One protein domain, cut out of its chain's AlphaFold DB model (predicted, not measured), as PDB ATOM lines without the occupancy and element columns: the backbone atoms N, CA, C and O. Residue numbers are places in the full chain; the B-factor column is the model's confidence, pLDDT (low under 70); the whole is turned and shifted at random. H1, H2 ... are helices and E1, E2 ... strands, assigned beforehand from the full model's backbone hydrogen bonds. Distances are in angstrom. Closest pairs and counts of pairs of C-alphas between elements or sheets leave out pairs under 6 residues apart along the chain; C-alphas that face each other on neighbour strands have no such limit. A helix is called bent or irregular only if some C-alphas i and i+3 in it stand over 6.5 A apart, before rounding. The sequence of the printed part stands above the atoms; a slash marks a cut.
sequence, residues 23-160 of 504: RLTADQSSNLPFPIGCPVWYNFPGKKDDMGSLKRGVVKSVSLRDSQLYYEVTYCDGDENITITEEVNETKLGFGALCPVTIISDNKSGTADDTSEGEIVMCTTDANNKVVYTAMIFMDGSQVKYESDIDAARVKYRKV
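AT A GLANCE: This is residues 23 to 160 of the 504 residues of the protein "Hypothetical protein" of Skeletonema marinoi (UniProt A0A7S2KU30). Two strongly twisted sheets, each folded from its own half of the printed part, stand partly face to face as a loose-edged sandwich with their strands crossed; E1 and E5 of the first sheet meet E7 and E8 of the second. In each half four strands go back and forth, and a short fifth strand, E5 or E10, comes back beside the first of the four, while the small helix H1 only grazes the first sheet. The printed part has 138 residues with one named helix and ten named strands, in the order H1, E1 to E10; the sheets run E4 E3 E2 E1 E5 and E9 E8 E7 E6 E10, both antiparallel, and the class is mostly strand. The whole is compact, with a radius of gyration of the C-alphas of 15.8 A, and rounded, spanning 45 by 37 by 32 A.

IN THESE COORDINATES: Begin at Arg 23 and go on to C-alpha 26 at (-3.314, -57.898, -41.774), where H1 starts and runs to residue 29. Next find E1, residues 39 to 42, 10.4 A long. E2, residues 55 to 65, covers 23.0 A and bends by 86 degrees at residue 58. E3, residues 68 to 76, is 26.1 A long, and E4, residues 83 to 89, is 19.3 A. E5 is short, residues 93 to 95; look for C-alpha 95 at (-8.586, -41.021, -41.848). In the second half find E6, residues 100 to 104, 13.6 A long, then E7, residues 115 to 125, 23.2 A, which bends by 87 degrees at residue 118. E8, residues 131 to 138, covers 21.8 A; E9, residues 144 to 151, covers 19.4 A and bends by 64 degrees at residue 148. E10, residues 155 to 157, ends at C-alpha 157, (-5.173, -45.327, -35.747).

HOW THE PARTS SIT: Start with the first sheet, where E1 E2 E3 E4 form a meander, each strand the antiparallel neighbour of the one before. E2 pairs in a staggered way: with E1 over residues 55 to 58, where N 40 and O 57 are 2.9 A apart, and with E3 over residues 58 to 65, where N 63 and O 70 are 2.8 A apart. Between E4 and E3 look at N 86 and O 73, 2.9 A, and between E1 and E5 at N 41 and O 94, 2.8 A. This is a folded sheet, bent back on itself into two leaves: E4 and E3 face E1 and E5, with E2 as the hinge. H1 comes closest to E2 at the C-alphas of Ser 29 and Val 62, 6.8 A apart; it is too short for any O i to N i+4 pair, and its one O i to N i+3 pair is within hydrogen-bond range. The second sheet holds the meander E6 E7 E8 E9: N 103 and O 116 are 2.8 A apart, N 134 and O 122 are 2.9 A, and N 145 and O 137 are 2.9 A. E10 is the antiparallel neighbour of E6, with N 102 and O 156 at 2.8 A. The two sheets form a sandwich, two sheets face to face, with strands at 66 degrees; the closest C-alphas of E5 and E7 are those of Gly 94 and Cys 123, 6.6 A apart. E5 and E10 are only just apart, at 8.2 A.

THE WHOLE: The C-alphas farthest apart are those of Glu 80 and Ser 109, 51.9 A. The printed part has no cut. The link from E1 to E2, residues 43 to 54, is long; the tight link from E5 to E6 leads from one sheet to the other. Mean pLDDT of the printed part is 92.1, with residues 49 to 50, 110 and 112 under 70.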
ATOM      1  N   ARG A  23       2.853 -57.601 -50.999       89.50
ATOM      2  CA  ARG A  23       1.584 -57.458 -50.270       89.50
ATOM      3  C   ARG A  23       1.806 -57.773 -48.789       89.50
ATOM      4  O   ARG A  23       2.413 -58.791 -48.463       89.50
ATOM      5  N   LEU A  24       1.326 -56.899 -47.914       86.69
ATOM      6  CA  LEU A  24       1.434 -57.040 -46.467       86.69
ATOM      7  C   LEU A  24       0.210 -57.778 -45.916       86.69
ATOM      8  O   LEU A  24      -0.912 -57.583 -46.388       86.69
ATOM      9  N   THR A  25       0.420 -58.632 -44.916       86.88
ATOM     10  CA  THR A  25      -0.676 -59.294 -44.193       86.88
ATOM     11  C   THR A  25      -1.399 -58.316 -43.263       86.88
ATOM     12  O   THR A  25      -0.872 -57.248 -42.945       86.88
ATOM     13  N   ALA A  26      -2.583 -58.692 -42.768       86.19
ATOM     14  CA  ALA A  26      -3.314 -57.898 -41.774       86.19
ATOM     15  C   ALA A  26      -2.446 -57.577 -40.543       86.19
ATOM     16  O   ALA A  26      -2.334 -56.412 -40.163       86.19
ATOM     17  N   ASP A  27      -1.737 -58.572 -40.004       83.06
ATOM     18  CA  ASP A  27      -0.830 -58.386 -38.866       83.06
ATOM     19  C   ASP A  27       0.330 -57.438 -39.189       83.06
ATOM     20  O   ASP A  27       0.654 -56.563 -38.390       83.06
ATOM     21  N   GLN A  28       0.929 -57.554 -40.378       85.06
ATOM     22  CA  GLN A  28       2.000 -56.651 -40.816       85.06
ATOM     23  C   GLN A  28       1.497 -55.218 -41.020       85.06
ATOM     24  O   GLN A  28       2.217 -54.270 -40.718       85.06
ATOM     25  N   SER A  29       0.262 -55.059 -41.503       94.50
ATOM     26  CA  SER A  29      -0.366 -53.752 -41.706       94.50
ATOM     27  C   SER A  29      -0.830 -53.092 -40.407       94.50
ATOM     28  O   SER A  29      -1.066 -51.892 -40.399       94.50
ATOM     29  N   SER A  30      -0.942 -53.847 -39.307       91.56
ATOM     30  CA  SER A  30      -1.554 -53.372 -38.057       91.56
ATOM     31  C   SER A  30      -0.821 -52.205 -37.387       91.56
ATOM     32  O   SER A  30      -1.430 -51.489 -36.598       91.56
ATOM     33  N   ASN A  31       0.456 -52.004 -37.722       91.06
ATOM     34  CA  ASN A  31       1.286 -50.901 -37.231       91.06
ATOM     35  C   ASN A  31       1.482 -49.781 -38.270       91.06
ATOM     36  O   ASN A  31       2.271 -48.866 -38.038       91.06
ATOM     37  N   LEU A  32       0.834 -49.875 -39.433       96.00
ATOM     38  CA  LEU A  32       0.870 -48.827 -40.450       96.00
ATOM     39  C   LEU A  32      -0.143 -47.724 -40.124       96.00
ATOM     40  O   LEU A  32      -1.079 -47.972 -39.363       96.00
ATOM     41  N   PRO A  33      -0.003 -46.526 -40.723       95.88
ATOM     42  CA  PRO A  33      -0.959 -45.442 -40.522       95.88
ATOM     43  C   PRO A  33      -2.407 -45.842 -40.834       95.88
ATOM     44  O   PRO A  33      -3.301 -45.503 -40.065       95.88
ATOM     45  N   PHE A  34      -2.629 -46.609 -41.910       97.56
ATOM     46  CA  PHE A  34      -3.962 -47.029 -42.360       97.56
ATOM     47  C   PHE A  34      -4.066 -48.565 -42.455       97.56
ATOM     48  O   PHE A  34      -3.943 -49.130 -43.542       97.56
ATOM     49  N   PRO A  35      -4.253 -49.292 -41.341       97.00
ATOM     50  CA  PRO A  35      -4.315 -50.754 -41.373       97.00
ATOM     51  C   PRO A  35      -5.524 -51.273 -42.166       97.00
ATOM     52  O   PRO A  35      -6.492 -50.550 -42.410       97.00
ATOM     53  N   ILE A  36      -5.501 -52.555 -42.546       96.44
ATOM     54  CA  ILE A  36      -6.652 -53.203 -43.199       96.44
ATOM     55  C   ILE A  36      -7.897 -53.082 -42.304       96.44
ATOM     56  O   ILE A  36      -7.844 -53.382 -41.113       96.44
ATOM     57  N   GLY A  37      -9.012 -52.639 -42.888       95.94
ATOM     58  CA  GLY A  37     -10.267 -52.322 -42.203       95.94
ATOM     59  C   GLY A  37     -10.418 -50.851 -41.798       95.94
ATOM     60  O   GLY A  37     -11.518 -50.440 -41.440       95.94
ATOM     61  N   CYS A  38      -9.360 -50.039 -41.892       97.44
ATOM     62  CA  CYS A  38      -9.413 -48.615 -41.562       97.44
ATOM     63  C   CYS A  38     -10.316 -47.847 -42.550       97.44
ATOM     64  O   CYS A  38     -10.070 -47.903 -43.763       97.44
ATOM     65  N   PRO A  39     -11.320 -47.085 -42.071       97.69
ATOM     66  CA  PRO A  39     -12.040 -46.119 -42.895       97.69
ATOM     67  C   PRO A  39     -11.104 -44.989 -43.338       97.69
ATOM     68  O   PRO A  39     -10.387 -44.410 -42.518       97.69
ATOM     69  N   VAL A  40     -11.122 -44.651 -44.626       98.06
ATOM     70  CA  VAL A  40     -10.236 -43.638 -45.220       98.06
ATOM     71  C   VAL A  40     -10.978 -42.723 -46.187       98.06
ATOM     72  O   VAL A  40     -11.942 -43.126 -46.844       98.06
ATOM     73  N   TRP A  41     -10.506 -41.483 -46.279       97.31
ATOM     74  CA  TRP A  41     -10.845 -40.525 -47.328       97.31
ATOM     75  C   TRP A  41      -9.644 -40.326 -48.250       97.31
ATOM     76  O   TRP A  41      -8.494 -40.395 -47.814       97.31
ATOM     77  N   TYR A  42      -9.908 -40.100 -49.533       96.31
ATOM     78  CA  TYR A  42      -8.874 -39.854 -50.533       96.31
ATOM     79  C   TYR A  42      -9.430 -39.061 -51.717       96.31
ATOM     80  O   TYR A  42     -10.630 -38.800 -51.795       96.31
ATOM     81  N   ASN A  43      -8.544 -38.684 -52.644       93.88
ATOM     82  CA  ASN A  43      -8.862 -37.780 -53.754       93.88
ATOM     83  C   ASN A  43      -9.269 -36.377 -53.263       93.88
ATOM     84  O   ASN A  43     -10.289 -35.828 -53.672       93.88
ATOM     85  N   PHE A  44      -8.486 -35.820 -52.330       91.44
ATOM     86  CA  PHE A  44      -8.715 -34.476 -51.799       91.44
ATOM     87  C   PHE A  44      -8.646 -33.430 -52.923       91.44
ATOM     88  O   PHE A  44      -7.685 -33.457 -53.700       91.44
ATOM     89  N   PRO A  45      -9.614 -32.500 -53.002       86.69
ATOM     90  CA  PRO A  45      -9.625 -31.474 -54.035       86.69
ATOM     91  C   PRO A  45      -8.363 -30.608 -53.935       86.69
ATOM     92  O   PRO A  45      -8.019 -30.085 -52.871       86.69
ATOM     93  N   GLY A  46      -7.643 -30.485 -55.050       82.88
ATOM     94  CA  GLY A  46      -6.455 -29.643 -55.152       82.88
ATOM     95  C   GLY A  46      -6.797 -28.176 -55.430       82.88
ATOM     96  O   GLY A  46      -7.891 -27.840 -55.866       82.88
ATOM     97  N   LYS A  47      -5.819 -27.275 -55.255       73.62
ATOM     98  CA  LYS A  47      -5.965 -25.822 -55.509       73.62
ATOM     99  C   LYS A  47      -6.153 -25.413 -56.982       73.62
ATOM    100  O   LYS A  47      -6.254 -24.222 -57.258       73.62
ATOM    101  N   LYS A  48      -6.116 -26.346 -57.933       70.19
ATOM    102  CA  LYS A  48      -6.200 -26.058 -59.371       70.19
ATOM    103  C   LYS A  48      -7.217 -26.984 -60.009       70.19
ATOM    104  O   LYS A  48      -6.841 -28.123 -60.238       70.19
ATOM    105  N   ASP A  49      -8.432 -26.487 -60.247       65.81
ATOM    106  CA  ASP A  49      -9.501 -26.964 -61.156       65.81
ATOM    107  C   ASP A  49      -9.781 -28.476 -61.271       65.81
ATOM    108  O   ASP A  49     -10.585 -28.905 -62.098       65.81
ATOM    109  N   ASP A  50      -9.169 -29.300 -60.428       69.19
ATOM    110  CA  ASP A  50      -9.368 -30.731 -60.371       69.19
ATOM    111  C   ASP A  50     -10.611 -30.946 -59.516       69.19
ATOM    112  O   ASP A  50     -10.553 -31.056 -58.289       69.19
ATOM    113  N   MET A  51     -11.767 -30.916 -60.183       72.12
ATOM    114  CA  MET A  51     -13.090 -31.211 -59.620       72.12
ATOM    115  C   MET A  51     -13.230 -32.702 -59.266       72.12
ATOM    116  O   MET A  51     -14.274 -33.317 -59.484       72.12
ATOM    117  N   GLY A  52     -12.168 -33.312 -58.741       79.94
ATOM    118  CA  GLY A  52     -12.218 -34.639 -58.165       79.94
ATOM    119  C   GLY A  52     -13.183 -34.634 -56.985       79.94
ATOM    120  O   GLY A  52     -13.049 -33.831 -56.060       79.94
ATOM    121  N   SER A  53     -14.166 -35.530 -57.009       88.81
ATOM    122  CA  SER A  53     -15.004 -35.775 -55.843       88.81
ATOM    123  C   SER A  53     -14.171 -36.455 -54.759       88.81
ATOM    124  O   SER A  53     -13.421 -37.401 -55.026       88.81
ATOM    125  N   LEU A  54     -14.301 -35.963 -53.528       92.81
ATOM    126  CA  LEU A  54     -13.731 -36.613 -52.357       92.81
ATOM    127  C   LEU A  54     -14.365 -38.000 -52.219       92.81
ATOM    128  O   LEU A  54     -15.589 -38.122 -52.152       92.81
ATOM    129  N   LYS A  55     -13.537 -39.043 -52.177       95.12
ATOM    130  CA  LYS A  55     -14.001 -40.429 -52.075       95.12
ATOM    131  C   LYS A  55     -13.814 -40.950 -50.657       95.12
ATOM    132  O   LYS A  55     -12.831 -40.637 -49.987       95.12
ATOM    133  N   ARG A  56     -14.752 -41.791 -50.217       95.81
ATOM    134  CA  ARG A  56     -14.705 -42.510 -48.938       95.81
ATOM    135  C   ARG A  56     -14.659 -44.003 -49.213       95.81
ATOM    136  O   ARG A  56     -15.500 -44.500 -49.949       95.81
ATOM    137  N   GLY A  57     -13.750 -44.716 -48.561       96.94
ATOM    138  CA  GLY A  57     -13.680 -46.170 -48.644       96.94
ATOM    139  C   GLY A  57     -13.094 -46.808 -47.393       96.94
ATOM    140  O   GLY A  57     -12.918 -46.160 -46.359       96.94
ATOM    141  N   VAL A  58     -12.804 -48.098 -47.498       97.25
ATOM    142  CA  VAL A  58     -12.180 -48.914 -46.453       97.25
ATOM    143  C   VAL A  58     -10.932 -49.569 -47.027       97.25
ATOM    144  O   VAL A  58     -10.956 -50.080 -48.149       97.25
ATOM    145  N   VAL A  59      -9.835 -49.556 -46.272       97.94
ATOM    146  CA  VAL A  59      -8.593 -50.228 -46.677       97.94
ATOM    147  C   VAL A  59      -8.805 -51.741 -46.690       97.94
ATOM    148  O   VAL A  59      -9.100 -52.345 -45.662       97.94
ATOM    149  N   LYS A  60      -8.598 -52.375 -47.842       97.31
ATOM    150  CA  LYS A  60      -8.731 -53.824 -48.038       97.31
ATOM    151  C   LYS A  60      -7.390 -54.547 -48.063       97.31
ATOM    152  O   LYS A  60      -7.287 -55.663 -47.559       97.31
ATOM    153  N   SER A  61      -6.361 -53.942 -48.654       95.81
ATOM    154  CA  SER A  61      -5.013 -54.515 -48.688       95.81
ATOM    155  C   SER A  61      -3.944 -53.420 -48.721       95.81
ATOM    156  O   SER A  61      -4.235 -52.274 -49.061       95.81
ATOM    157  N   VAL A  62      -2.710 -53.763 -48.343       97.31
ATOM    158  CA  VAL A  62      -1.563 -52.845 -48.382       97.31
ATOM    159  C   VAL A  62      -0.418 -53.510 -49.128       97.31
ATOM    160  O   VAL A  62      -0.139 -54.694 -48.919       97.31
ATOM    161  N   SER A  63       0.263 -52.767 -49.994       95.25
ATOM    162  CA  SER A  63       1.442 -53.240 -50.710       95.25
ATOM    163  C   SER A  63       2.604 -52.254 -50.616       95.25
ATOM    164  O   SER A  63       2.415 -51.042 -50.617       95.25
ATOM    165  N   LEU A  64       3.821 -52.788 -50.522       93.00
ATOM    166  CA  LEU A  64       5.065 -52.030 -50.561       93.00
ATOM    167  C   LEU A  64       5.661 -52.141 -51.968       93.00
ATOM    168  O   LEU A  64       5.962 -53.247 -52.431       93.00
ATOM    169  N   ARG A  65       5.832 -50.997 -52.638       91.56
ATOM    170  CA  ARG A  65       6.435 -50.873 -53.975       91.56
ATOM    171  C   ARG A  65       7.455 -49.746 -53.949       91.56
ATOM    172  O   ARG A  65       7.120 -48.642 -53.546       91.56
ATOM    173  N   ASP A  66       8.697 -50.023 -54.337       89.25
ATOM    174  CA  ASP A  66       9.780 -49.025 -54.365       89.25
ATOM    175  C   ASP A  66       9.939 -48.228 -53.056       89.25
ATOM    176  O   ASP A  66      10.197 -47.028 -53.054       89.25
ATOM    177  N   SER A  67       9.797 -48.908 -51.913       89.06
ATOM    178  CA  SER A  67       9.826 -48.301 -50.568       89.06
ATOM    179  C   SER A  67       8.669 -47.336 -50.263       89.06
ATOM    180  O   SER A  67       8.733 -46.608 -49.278       89.06
ATOM    181  N   GLN A  68       7.609 -47.342 -51.072       95.50
ATOM    182  CA  GLN A  68       6.377 -46.589 -50.850       95.50
ATOM    183  C   GLN A  68       5.205 -47.532 -50.579       95.50
ATOM    184  O   GLN A  68       5.110 -48.615 -51.168       95.50
ATOM    185  N   LEU A  69       4.306 -47.112 -49.693       96.81
ATOM    186  CA  LEU A  69       3.090 -47.847 -49.373       96.81
ATOM    187  C   LEU A  69       1.945 -47.430 -50.301       96.81
ATOM    188  O   LEU A  69       1.683 -46.244 -50.526       96.81
ATOM    189  N   TYR A  70       1.262 -48.438 -50.828       97.69
ATOM    190  CA  TYR A  70       0.059 -48.317 -51.635       97.69
ATOM    191  C   TYR A  70      -1.053 -49.122 -50.976       97.69
ATOM    192  O   TYR A  70      -0.851 -50.279 -50.601       97.69
ATOM    193  N   TYR A  71      -2.222 -48.516 -50.846       98.12
ATOM    194  CA  TYR A  71      -3.382 -49.095 -50.190       98.12
ATOM    195  C   TYR A  71      -4.456 -49.383 -51.236       98.12
ATOM    196  O   TYR A  71      -4.821 -48.514 -52.024       98.12
ATOM    197  N   GLU A  72      -4.960 -50.608 -51.243       97.81
ATOM    198  CA  GLU A  72      -6.134 -51.005 -52.012       97.81
ATOM    199  C   GLU A  72      -7.374 -50.599 -51.207       97.81
ATOM    200  O   GLU A  72      -7.654 -51.188 -50.162       97.81
ATOM    201  N   VAL A  73      -8.089 -49.572 -51.660       97.94
ATOM    202  CA  VAL A  73      -9.262 -49.001 -50.991       97.94
ATOM    203  C   VAL A  73     -10.523 -49.425 -51.731       97.94
ATOM    204  O   VAL A  73     -10.627 -49.250 -52.944       97.94
ATOM    205  N   THR A  74     -11.492 -49.972 -50.997       96.75
ATOM    206  CA  THR A  74     -12.805 -50.337 -51.537       96.75
ATOM    207  C   THR A  74     -13.883 -49.357 -51.122       96.75
ATOM    208  O   THR A  74     -13.962 -49.000 -49.946       96.75
ATOM    209  N   TYR A  75     -14.744 -48.976 -52.059       95.00
ATOM    210  CA  TYR A  75     -15.913 -48.136 -51.807       95.00
ATOM    211  C   TYR A  75     -17.115 -48.604 -52.628       95.00
ATOM    212  O   TYR A  75     -16.959 -49.306 -53.629       95.00
ATOM    213  N   CYS A  76     -18.314 -48.239 -52.180       90.50
ATOM    214  CA  CYS A  76     -19.556 -48.492 -52.903       90.50
ATOM    215  C   CYS A  76     -19.914 -47.254 -53.721       90.50
ATOM    216  O   CYS A  76     -19.975 -46.158 -53.160       90.50
ATOM    217  N   ASP A  77     -20.145 -47.430 -55.019       89.12
ATOM    218  CA  ASP A  77     -20.681 -46.363 -55.864       89.12
ATOM    219  C   ASP A  77     -22.207 -46.288 -55.712       89.12
ATOM    220  O   ASP A  77     -22.882 -47.322 -55.666       89.12
ATOM    221  N   GLY A  78     -22.731 -45.069 -55.568       77.88
ATOM    222  CA  GLY A  78     -24.042 -44.776 -54.970       77.88
ATOM    223  C   GLY A  78     -25.255 -45.367 -55.691       77.88
ATOM    224  O   GLY A  78     -26.305 -45.511 -55.069       77.88
ATOM    225  N   ASP A  79     -25.105 -45.760 -56.955       77.00
ATOM    226  CA  ASP A  79     -26.236 -46.136 -57.804       77.00
ATOM    227  C   ASP A  79     -26.370 -47.649 -58.051       77.00
ATOM    228  O   ASP A  79     -27.456 -48.109 -58.403       77.00
ATOM    229  N   GLU A  80     -25.323 -48.459 -57.835       76.50
ATOM    230  CA  GLU A  80     -25.327 -49.848 -58.342       76.50
ATOM    231  C   GLU A  80     -24.887 -50.933 -57.341       76.50
ATOM    232  O   GLU A  80     -24.767 -52.099 -57.721       76.50
ATOM    233  N   ASN A  81     -24.653 -50.618 -56.057       81.81
ATOM    234  CA  ASN A  81     -24.055 -51.570 -55.093       81.81
ATOM    235  C   ASN A  81     -22.737 -52.200 -55.606       81.81
ATOM    236  O   ASN A  81     -22.289 -53.245 -55.123       81.81
ATOM    237  N   ILE A  82     -22.090 -51.570 -56.590       88.56
ATOM    238  CA  ILE A  82     -20.826 -52.038 -57.138       88.56
ATOM    239  C   ILE A  82     -19.729 -51.640 -56.164       88.56
ATOM    240  O   ILE A  82     -19.559 -50.472 -55.815       88.56
ATOM    241  N   THR A  83     -18.971 -52.640 -55.722       91.50
ATOM    242  CA  THR A  83     -17.759 -52.415 -54.937       91.50
ATOM    243  C   THR A  83     -16.615 -52.106 -55.891       91.50
ATOM    244  O   THR A  83     -16.109 -52.998 -56.577       91.50
ATOM    245  N   ILE A  84     -16.197 -50.847 -55.932       94.25
ATOM    246  CA  ILE A  84     -15.038 -50.403 -56.703       94.25
ATOM    247  C   ILE A  84     -13.799 -50.527 -55.820       94.25
ATOM    248  O   ILE A  84     -13.851 -50.309 -54.611       94.25
ATOM    249  N   THR A  85     -12.683 -50.926 -56.424       95.50
ATOM    250  CA  THR A  85     -11.393 -51.086 -55.750       95.50
ATOM    251  C   THR A  85     -10.353 -50.215 -56.444       95.50
ATOM    252  O   THR A  85     -10.115 -50.385 -57.638       95.50
ATOM    253  N   GLU A  86      -9.717 -49.307 -55.706       97.00
ATOM    254  CA  GLU A  86      -8.699 -48.390 -56.227       97.00
ATOM    255  C   GLU A  86      -7.398 -48.508 -55.432       97.00
ATOM    256  O   GLU A  86      -7.411 -48.711 -54.221       97.00
ATOM    257  N   GLU A  87      -6.259 -48.383 -56.110       96.94
ATOM    258  CA  GLU A  87      -4.950 -48.340 -55.461       96.94
ATOM    259  C   GLU A  87      -4.536 -46.885 -55.219       96.94
ATOM    260  O   GLU A  87      -4.427 -46.089 -56.153       96.94
ATOM    261  N   VAL A  88      -4.290 -46.537 -53.957       97.38
ATOM    262  CA  VAL A  88      -4.028 -45.168 -53.510       97.38
ATOM    263  C   VAL A  88      -2.689 -45.110 -52.782       97.38
ATOM    264  O   VAL A  88      -2.399 -45.929 -51.913       97.38
ATOM    265  N   ASN A  89      -1.845 -44.140 -53.133       97.00
ATOM    266  CA  ASN A  89      -0.584 -43.906 -52.426       97.00
ATOM    267  C   ASN A  89      -0.851 -43.391 -51.000       97.00
ATOM    268  O   ASN A  89      -1.739 -42.561 -50.817       97.00
ATOM    269  N   GLU A  90      -0.045 -43.821 -50.025       96.81
ATOM    270  CA  GLU A  90      -0.134 -43.400 -48.617       96.81
ATOM    271  C   GLU A  90      -0.323 -41.894 -48.420       96.81
ATOM    272  O   GLU A  90      -1.174 -41.458 -47.653       96.81
ATOM    273  N   THR A  91       0.439 -41.092 -49.164       95.31
ATOM    274  CA  THR A  91       0.446 -39.627 -49.041       95.31
ATOM    275  C   THR A  91      -0.851 -38.958 -49.501       95.31
ATOM    276  O   THR A  91      -1.034 -37.764 -49.281       95.31
ATOM    277  N   LYS A  92      -1.746 -39.707 -50.155       95.69
ATOM    278  CA  LYS A  92      -3.040 -39.233 -50.662       95.69
ATOM    279  C   LYS A  92      -4.224 -39.699 -49.811       95.69
ATOM    280  O   LYS A  92      -5.367 -39.486 -50.217       95.69
ATOM    281  N   LEU A  93      -3.959 -40.352 -48.680       97.31
ATOM    282  CA  LEU A  93      -4.971 -40.863 -47.761       97.31
ATOM    283  C   LEU A  93      -5.063 -39.993 -46.512       97.31
ATOM    284  O   LEU A  93      -4.066 -39.471 -46.016       97.31
ATOM    285  N   GLY A  94      -6.278 -39.886 -45.987       97.50
ATOM    286  CA  GLY A  94      -6.552 -39.405 -44.641       97.50
ATOM    287  C   GLY A  94      -7.542 -40.328 -43.942       97.50
ATOM    288  O   GLY A  94      -8.258 -41.096 -44.589       97.50
ATOM    289  N   PHE A  95      -7.593 -40.273 -42.613       98.31
ATOM    290  CA  PHE A  95      -8.586 -41.021 -41.848       98.31
ATOM    291  C   PHE A  95     -10.005 -40.564 -42.206       98.31
ATOM    292  O   PHE A  95     -10.300 -39.370 -42.241       98.31
ATOM    293  N   GLY A  96     -10.883 -41.525 -42.494       97.38
ATOM    294  CA  GLY A  96     -12.277 -41.252 -42.823       97.38
ATOM    295  C   GLY A  96     -13.132 -41.010 -41.581       97.38
ATOM    296  O   GLY A  96     -12.726 -41.312 -40.461       97.38
ATOM    297  N   ALA A  97     -14.350 -40.507 -41.783       96.56
ATOM    298  CA  ALA A  97     -15.320 -40.353 -40.701       96.56
ATOM    299  C   ALA A  97     -15.595 -41.682 -39.968       96.56
ATOM    300  O   ALA A  97     -15.685 -42.736 -40.610       96.56
ATOM    301  N   LEU A  98     -15.776 -41.596 -38.645       96.19
ATOM    302  CA  LEU A  98     -15.946 -42.712 -37.703       96.19
ATOM    303  C   LEU A  98     -14.708 -43.611 -37.564       96.19
ATOM    304  O   LEU A  98     -14.793 -44.719 -37.041       96.19
ATOM    305  N   CYS A  99     -13.547 -43.169 -38.055       97.50
ATOM    306  CA  CYS A  99     -12.309 -43.900 -37.835       97.50
ATOM    307  C   CYS A  99     -11.857 -43.734 -36.371       97.50
ATOM    308  O   CYS A  99     -11.687 -42.591 -35.930       97.50
ATOM    309  N   PRO A 100     -11.653 -44.834 -35.622       97.31
ATOM    310  CA  PRO A 100     -11.196 -44.790 -34.239       97.31
ATOM    311  C   PRO A 100      -9.714 -44.413 -34.185       97.31
ATOM    312  O   PRO A 100      -8.863 -45.053 -34.808       97.31
ATOM    313  N   VAL A 101      -9.393 -43.384 -33.407       97.88
ATOM    314  CA  VAL A 101      -8.049 -42.806 -33.355       97.88
ATOM    315  C   VAL A 101      -7.602 -42.493 -31.932       97.88
ATOM    316  O   VAL A 101      -8.400 -42.361 -31.006       97.88
ATOM    317  N   THR A 102      -6.291 -42.361 -31.780       97.06
ATOM    318  CA  THR A 102      -5.619 -41.775 -30.628       97.06
ATOM    319  C   THR A 102      -4.981 -40.461 -31.075       97.06
ATOM    320  O   THR A 102      -4.313 -40.409 -32.110       97.06
ATOM    321  N   ILE A 103      -5.192 -39.398 -30.304       97.12
ATOM    322  CA  ILE A 103      -4.732 -38.038 -30.582       97.12
ATOM    323  C   ILE A 103      -3.671 -37.667 -29.551       97.12
ATOM    324  O   ILE A 103      -3.904 -37.743 -28.347       97.12
ATOM    325  N   ILE A 104      -2.497 -37.267 -30.029       95.75
ATOM    326  CA  ILE A 104      -1.372 -36.840 -29.195       95.75
ATOM    327  C   ILE A 104      -1.562 -35.363 -28.832       95.75
ATOM    328  O   ILE A 104      -1.813 -34.536 -29.714       95.75
ATOM    329  N   SER A 105      -1.456 -35.019 -27.547       93.50
ATOM    330  CA  SER A 105      -1.550 -33.634 -27.066       93.50
ATOM    331  C   SER A 105      -0.397 -32.776 -27.612       93.50
ATOM    332  O   SER A 105       0.746 -33.224 -27.663       93.50
ATOM    333  N   ASP A 106      -0.681 -31.534 -28.022       90.69
ATOM    334  CA  ASP A 106       0.346 -30.579 -28.490       90.69
ATOM    335  C   ASP A 106       1.071 -29.878 -27.319       90.69
ATOM    336  O   ASP A 106       1.959 -29.038 -27.496       90.69
ATOM    337  N   ASN A 107       0.695 -30.212 -26.078       84.75
ATOM    338  CA  ASN A 107       1.286 -29.623 -24.891       84.75
ATOM    339  C   ASN A 107       2.766 -30.006 -24.794       84.75
ATOM    340  O   ASN A 107       3.138 -31.128 -24.456       84.75
ATOM    341  N   LYS A 108       3.635 -29.012 -25.002       75.44
ATOM    342  CA  LYS A 108       5.096 -29.100 -24.844       75.44
ATOM    343  C   LYS A 108       5.559 -29.419 -23.411       75.44
ATOM    344  O   LYS A 108       6.752 -29.333 -23.133       75.44
ATOM    345  N   SER A 109       4.657 -29.770 -22.491       71.38
ATOM    346  CA  SER A 109       4.960 -30.048 -21.083       71.38
ATOM    347  C   SER A 109       5.682 -31.381 -20.837       71.38
ATOM    348  O   SER A 109       5.938 -31.725 -19.690       71.38
ATOM    349  N   GLY A 110       6.090 -32.105 -21.883       57.81
ATOM    350  CA  GLY A 110       7.164 -33.103 -21.799       57.81
ATOM    351  C   GLY A 110       6.809 -34.442 -21.144       57.81
ATOM    352  O   GLY A 110       7.678 -35.306 -21.053       57.81
ATOM    353  N   THR A 111       5.563 -34.668 -20.726       76.06
ATOM    354  CA  THR A 111       5.097 -36.002 -20.322       76.06
ATOM    355  C   THR A 111       4.657 -36.764 -21.569       76.06
ATOM    356  O   THR A 111       3.616 -36.463 -22.144       76.06
ATOM    357  N   ALA A 112       5.470 -37.727 -22.007       68.19
ATOM    358  CA  ALA A 112       5.345 -38.433 -23.287       68.19
ATOM    359  C   ALA A 112       4.060 -39.275 -23.485       68.19
ATOM    360  O   ALA A 112       3.907 -39.870 -24.548       68.19
ATOM    361  N   ASP A 113       3.150 -39.304 -22.510       78.75
ATOM    362  CA  ASP A 113       1.999 -40.217 -22.469       78.75
ATOM    363  C   ASP A 113       0.624 -39.532 -22.515       78.75
ATOM    364  O   ASP A 113      -0.396 -40.212 -22.398       78.75
ATOM    365  N   ASP A 114       0.549 -38.211 -22.710       91.25
ATOM    366  CA  ASP A 114      -0.755 -37.538 -22.783       91.25
ATOM    367  C   ASP A 114      -1.402 -37.749 -24.163       91.25
ATOM    368  O   ASP A 114      -1.209 -36.985 -25.119       91.25
ATOM    369  N   THR A 115      -2.121 -38.865 -24.281       94.94
ATOM    370  CA  THR A 115      -2.885 -39.246 -25.467       94.94
ATOM    371  C   THR A 115      -4.362 -39.366 -25.126       94.94
ATOM    372  O   THR A 115      -4.728 -39.856 -24.061       94.94
ATOM    373  N   SER A 116      -5.222 -38.916 -26.034       96.12
ATOM    374  CA  SER A 116      -6.674 -38.997 -25.875       96.12
ATOM    375  C   SER A 116      -7.279 -39.868 -26.968       96.12
ATOM    376  O   SER A 116      -6.843 -39.825 -28.117       96.12
ATOM    377  N   GLU A 117      -8.285 -40.667 -26.631       96.56
ATOM    378  CA  GLU A 117      -8.993 -41.502 -27.603       96.56
ATOM    379  C   GLU A 117     -10.179 -40.748 -28.209       96.56
ATOM    380  O   GLU A 117     -10.805 -39.912 -27.559       96.56
ATOM    381  N   GLY A 118     -10.499 -41.037 -29.466       97.06
ATOM    382  CA  GLY A 118     -11.600 -40.378 -30.151       97.06
ATOM    383  C   GLY A 118     -11.944 -41.001 -31.492       97.06
ATOM    384  O   GLY A 118     -11.434 -42.059 -31.873       97.06
ATOM    385  N   GLU A 119     -12.802 -40.305 -32.224       98.00
ATOM    386  CA  GLU A 119     -13.199 -40.647 -33.585       98.00
ATOM    387  C   GLU A 119     -13.058 -39.446 -34.512       98.00
ATOM    388  O   GLU A 119     -13.314 -38.299 -34.136       98.00
ATOM    389  N   ILE A 120     -12.668 -39.711 -35.756       98.19
ATOM    390  CA  ILE A 120     -12.613 -38.674 -36.783       98.19
ATOM    391  C   ILE A 120     -14.027 -38.300 -37.211       98.19
ATOM    392  O   ILE A 120     -14.812 -39.145 -37.634       98.19
ATOM    393  N   VAL A 121     -14.331 -37.007 -37.141       97.06
ATOM    394  CA  VAL A 121     -15.592 -36.434 -37.624       97.06
ATOM    395  C   VAL A 121     -15.420 -35.966 -39.064       97.06
ATOM    396  O   VAL A 121     -16.273 -36.218 -39.911       97.06
ATOM    397  N   MET A 122     -14.298 -35.301 -39.350       94.94
ATOM    398  CA  MET A 122     -14.025 -34.696 -40.649       94.94
ATOM    399  C   MET A 122     -12.521 -34.663 -40.939       94.94
ATOM    400  O   MET A 122     -11.714 -34.416 -40.044       94.94
ATOM    401  N   CYS A 123     -12.158 -34.876 -42.202       95.88
ATOM    402  CA  CYS A 123     -10.798 -34.764 -42.718       95.88
ATOM    403  C   CYS A 123     -10.778 -33.765 -43.883       95.88
ATOM    404  O   CYS A 123     -11.476 -33.950 -44.879       95.88
ATOM    405  N   THR A 124      -9.981 -32.706 -43.779       94.44
ATOM    406  CA  THR A 124      -9.867 -31.661 -44.811       94.44
ATOM    407  C   THR A 124      -8.405 -31.383 -45.131       94.44
ATOM    408  O   THR A 124      -7.501 -31.970 -44.538       94.44
ATOM    409  N   THR A 125      -8.155 -30.492 -46.086       93.69
ATOM    410  CA  THR A 125      -6.824 -29.947 -46.347       93.69
ATOM    411  C   THR A 125      -6.753 -28.487 -45.906       93.69
ATOM    412  O   THR A 125      -7.706 -27.730 -46.080       93.69
ATOM    413  N   ASP A 126      -5.634 -28.095 -45.302       93.94
ATOM    414  CA  ASP A 126      -5.372 -26.709 -44.920       93.94
ATOM    415  C   ASP A 126      -4.958 -25.854 -46.136       93.94
ATOM    416  O   ASP A 126      -4.839 -26.317 -47.277       93.94
ATOM    417  N   ALA A 127      -4.650 -24.578 -45.885       91.44
ATOM    418  CA  ALA A 127      -4.138 -23.672 -46.909       91.44
ATOM    419  C   ALA A 127      -2.789 -24.108 -47.518       91.44
ATOM    420  O   ALA A 127      -2.378 -23.538 -48.523       91.44
ATOM    421  N   ASN A 128      -2.091 -25.101 -46.968       92.38
ATOM    422  CA  ASN A 128      -0.842 -25.658 -47.486       92.38
ATOM    423  C   ASN A 128      -1.033 -27.041 -48.133       92.38
ATOM    424  O   ASN A 128      -0.042 -27.705 -48.437       92.38
ATOM    425  N   ASN A 129      -2.281 -27.465 -48.366       90.00
ATOM    426  CA  ASN A 129      -2.647 -28.811 -48.817       90.00
ATOM    427  C   ASN A 129      -2.201 -29.927 -47.855       90.00
ATOM    428  O   ASN A 129      -2.039 -31.074 -48.274       90.00
ATOM    429  N   LYS A 130      -1.981 -29.616 -46.576       93.38
ATOM    430  CA  LYS A 130      -1.739 -30.614 -45.535       93.38
ATOM    431  C   LYS A 130      -3.067 -31.134 -45.020       93.38
ATOM    432  O   LYS A 130      -3.998 -30.361 -44.818       93.38
ATOM    433  N   VAL A 131      -3.137 -32.438 -44.788       95.12
ATOM    434  CA  VAL A 131      -4.313 -33.060 -44.186       95.12
ATOM    435  C   VAL A 131      -4.437 -32.606 -42.730       95.12
ATOM    436  O   VAL A 131      -3.477 -32.712 -41.965       95.12
ATOM    437  N   VAL A 132      -5.617 -32.115 -42.362       97.19
ATOM    438  CA  VAL A 132      -5.989 -31.741 -40.994       97.19
ATOM    439  C   VAL A 132      -7.306 -32.404 -40.614       97.19
ATOM    440  O   VAL A 132      -8.156 -32.684 -41.466       97.19
ATOM    441  N   TYR A 133      -7.472 -32.663 -39.323       98.00
ATOM    442  CA  TYR A 133      -8.609 -33.407 -38.802       98.00
ATOM    443  C   TYR A 133      -9.450 -32.577 -37.838       98.00
ATOM    444  O   TYR A 133      -8.941 -31.758 -37.075       98.00
ATOM    445  N   THR A 134     -10.754 -32.842 -37.846       98.12
ATOM    446  CA  THR A 134     -11.640 -32.561 -36.716       98.12
ATOM    447  C   THR A 134     -12.032 -33.884 -36.079       98.12
ATOM    448  O   THR A 134     -12.555 -34.769 -36.764       98.12
ATOM    449  N   ALA A 135     -11.784 -34.021 -34.780       97.88
ATOM    450  CA  ALA A 135     -12.058 -35.239 -34.032       97.88
ATOM    451  C   ALA A 135     -12.987 -34.984 -32.843       97.88
ATOM    452  O   ALA A 135     -12.964 -33.917 -32.225       97.88
ATOM    453  N   MET A 136     -13.792 -35.994 -32.530       97.88
ATOM    454  CA  MET A 136     -14.583 -36.095 -31.313       97.88
ATOM    455  C   MET A 136     -13.775 -36.908 -30.303       97.88
ATOM    456  O   MET A 136     -13.591 -38.110 -30.476       97.88
ATOM    457  N   ILE A 137     -13.254 -36.236 -29.284       97.69
ATOM    458  CA  ILE A 137     -12.404 -36.808 -28.242       97.69
ATOM    459  C   ILE A 137     -13.286 -37.254 -27.079       97.69
ATOM    460  O   ILE A 137     -14.072 -36.458 -26.558       97.69
ATOM    461  N   PHE A 138     -13.142 -38.509 -26.668       96.06
ATOM    462  CA  PHE A 138     -13.853 -39.068 -25.526       96.06
ATOM    463  C   PHE A 138     -13.168 -38.639 -24.227       96.06
ATOM    464  O   PHE A 138     -11.962 -38.821 -24.060       96.06
ATOM    465  N   MET A 139     -13.939 -38.044 -23.320       94.81
ATOM    466  CA  MET A 139     -13.501 -37.704 -21.967       94.81
ATOM    467  C   MET A 139     -14.137 -38.674 -20.966       94.81
ATOM    468  O   MET A 139     -15.066 -39.404 -21.309       94.81
ATOM    469  N   ASP A 140     -13.666 -38.667 -19.719       91.81
ATOM    470  CA  ASP A 140     -14.242 -39.510 -18.671       91.81
ATOM    471  C   ASP A 140     -15.759 -39.281 -18.525       91.81
ATOM    472  O   ASP A 140     -16.248 -38.152 -18.396       91.81
ATOM    473  N   GLY A 141     -16.519 -40.381 -18.530       90.19
ATOM    474  CA  GLY A 141     -17.979 -40.369 -18.458       90.19
ATOM    475  C   GLY A 141     -18.650 -40.177 -19.823       90.19
ATOM    476  O   GLY A 141     -18.251 -40.766 -20.818       90.19
ATOM    477  N   SER A 142     -19.730 -39.391 -19.864       90.75
ATOM    478  CA  SER A 142     -20.521 -39.137 -21.085       90.75
ATOM    479  C   SER A 142     -20.145 -37.824 -21.782       90.75
ATOM    480  O   SER A 142     -20.957 -37.255 -22.510       90.75
ATOM    481  N   GLN A 143     -18.954 -37.290 -21.505       95.44
ATOM    482  CA  GLN A 143     -18.501 -36.015 -22.056       95.44
ATOM    483  C   GLN A 143     -17.647 -36.237 -23.304       95.44
ATOM    484  O   GLN A 143     -16.822 -37.147 -23.363       95.44
ATOM    485  N   VAL A 144     -17.830 -35.367 -24.295       96.88
ATOM    486  CA  VAL A 144     -17.021 -35.344 -25.516       96.88
ATOM    487  C   VAL A 144     -16.511 -33.932 -25.780       96.88
ATOM    488  O   VAL A 144     -17.214 -32.951 -25.527       96.88
ATOM    489  N   LYS A 145     -15.290 -33.825 -26.306       96.94
ATOM    490  CA  LYS A 145     -14.675 -32.568 -26.746       96.94
ATOM    491  C   LYS A 145     -14.439 -32.633 -28.248       96.94
ATOM    492  O   LYS A 145     -13.815 -33.571 -28.730       96.94
ATOM    493  N   TYR A 146     -14.877 -31.617 -28.983       97.69
ATOM    494  CA  TYR A 146     -14.477 -31.453 -30.379       97.69
ATOM    495  C   TYR A 146     -13.183 -30.651 -30.454       97.69
ATOM    496  O   TYR A 146     -13.062 -29.590 -29.839       97.69
ATOM    497  N   GLU A 147     -12.219 -31.160 -31.208       97.38
ATOM    498  CA  GLU A 147     -10.978 -30.458 -31.521       97.38
ATOM    499  C   GLU A 147     -10.799 -30.441 -33.039       97.38
ATOM    500  O   GLU A 147     -10.884 -31.480 -33.694       97.38
ATOM    501  N   SER A 148     -10.613 -29.244 -33.589       97.62
ATOM    502  CA  SER A 148     -10.421 -28.988 -35.020       97.62
ATOM    503  C   SER A 148      -8.969 -28.624 -35.310       97.62
ATOM    504  O   SER A 148      -8.200 -28.346 -34.389       97.62
ATOM    505  N   ASP A 149      -8.608 -28.632 -36.594       97.12
ATOM    506  CA  ASP A 149      -7.266 -28.298 -37.085       97.12
ATOM    507  C   ASP A 149      -6.154 -29.167 -36.467       97.12
ATOM    508  O   ASP A 149      -5.021 -28.727 -36.266       97.12
ATOM    509  N   ILE A 150      -6.469 -30.433 -36.169       97.62
ATOM    510  CA  ILE A 150      -5.500 -31.397 -35.643       97.62
ATOM    511  C   ILE A 150      -4.566 -31.816 -36.781       97.62
ATOM    512  O   ILE A 150      -5.009 -32.391 -37.779       97.62
ATOM    513  N   ASP A 151      -3.265 -31.561 -36.618       96.75
ATOM    514  CA  ASP A 151      -2.234 -31.986 -37.568       96.75
ATOM    515  C   ASP A 151      -2.228 -33.514 -37.728       96.75
ATOM    516  O   ASP A 151      -2.332 -34.261 -36.748       96.75
ATOM    517  N   ALA A 152      -2.068 -33.993 -38.963       96.31
ATOM    518  CA  ALA A 152      -2.072 -35.419 -39.248       96.31
ATOM    519  C   ALA A 152      -1.020 -36.228 -38.476       96.31
ATOM    520  O   ALA A 152      -1.272 -37.385 -38.152       96.31
ATOM    521  N   ALA A 153       0.117 -35.630 -38.115       95.69
ATOM    522  CA  ALA A 153       1.143 -36.285 -37.310       95.69
ATOM    523  C   ALA A 153       0.697 -36.575 -35.863       95.69
ATOM    524  O   ALA A 153       1.276 -37.443 -35.206       95.69
ATOM    525  N   ARG A 154      -0.327 -35.869 -35.358       96.25
ATOM    526  CA  ARG A 154      -0.887 -36.070 -34.011       96.25
ATOM    527  C   ARG A 154      -1.915 -37.198 -33.959       96.25
ATOM    528  O   ARG A 154      -2.248 -37.639 -32.863       96.25
ATOM    529  N   VAL A 155      -2.417 -37.658 -35.102       97.31
ATOM    530  CA  VAL A 155      -3.492 -38.651 -35.180       97.31
ATOM    531  C   VAL A 155      -2.915 -40.017 -35.535       97.31
ATOM    532  O   VAL A 155      -2.229 -40.177 -36.542       97.31
ATOM    533  N   LYS A 156      -3.214 -41.027 -34.718       96.75
ATOM    534  CA  LYS A 156      -2.834 -42.424 -34.962       96.75
ATOM    535  C   LYS A 156      -4.064 -43.313 -34.935       96.75
ATOM    536  O   LYS A 156      -4.958 -43.094 -34.125       96.75
ATOM    537  N   TYR A 157      -4.099 -44.339 -35.781       96.94
ATOM    538  CA  TYR A 157      -5.173 -45.327 -35.747       96.94
ATOM    539  C   TYR A 157      -5.189 -46.080 -34.411       96.94
ATOM    540  O   TYR A 157      -4.147 -46.547 -33.944       96.94
ATOM    541  N   ARG A 158      -6.377 -46.243 -33.820       95.12
ATOM    542  CA  ARG A 158      -6.578 -47.037 -32.604       95.12
ATOM    543  C   ARG A 158      -7.143 -48.402 -32.979       95.12
ATOM    544  O   ARG A 158      -8.227 -48.508 -33.548       95.12
ATOM    545  N   LYS A 159      -6.430 -49.473 -32.622       88.69
ATOM    546  CA  LYS A 159      -6.915 -50.843 -32.832       88.69
ATOM    547  C   LYS A 159      -8.091 -51.123 -31.893       88.69
ATOM    548  O   LYS A 159      -7.888 -51.336 -30.701       88.69
ATOM    549  N   VAL A 160      -9.303 -51.156 -32.443       85.00
ATOM    550  CA  VAL A 160     -10.503 -51.581 -31.709       85.00
ATOM    551  C   VAL A 160     -10.348 -53.058 -31.362       85.00
ATOM    552  O   VAL A 160     -10.069 -53.887 -32.234       85.00
TER     553      VAL A 160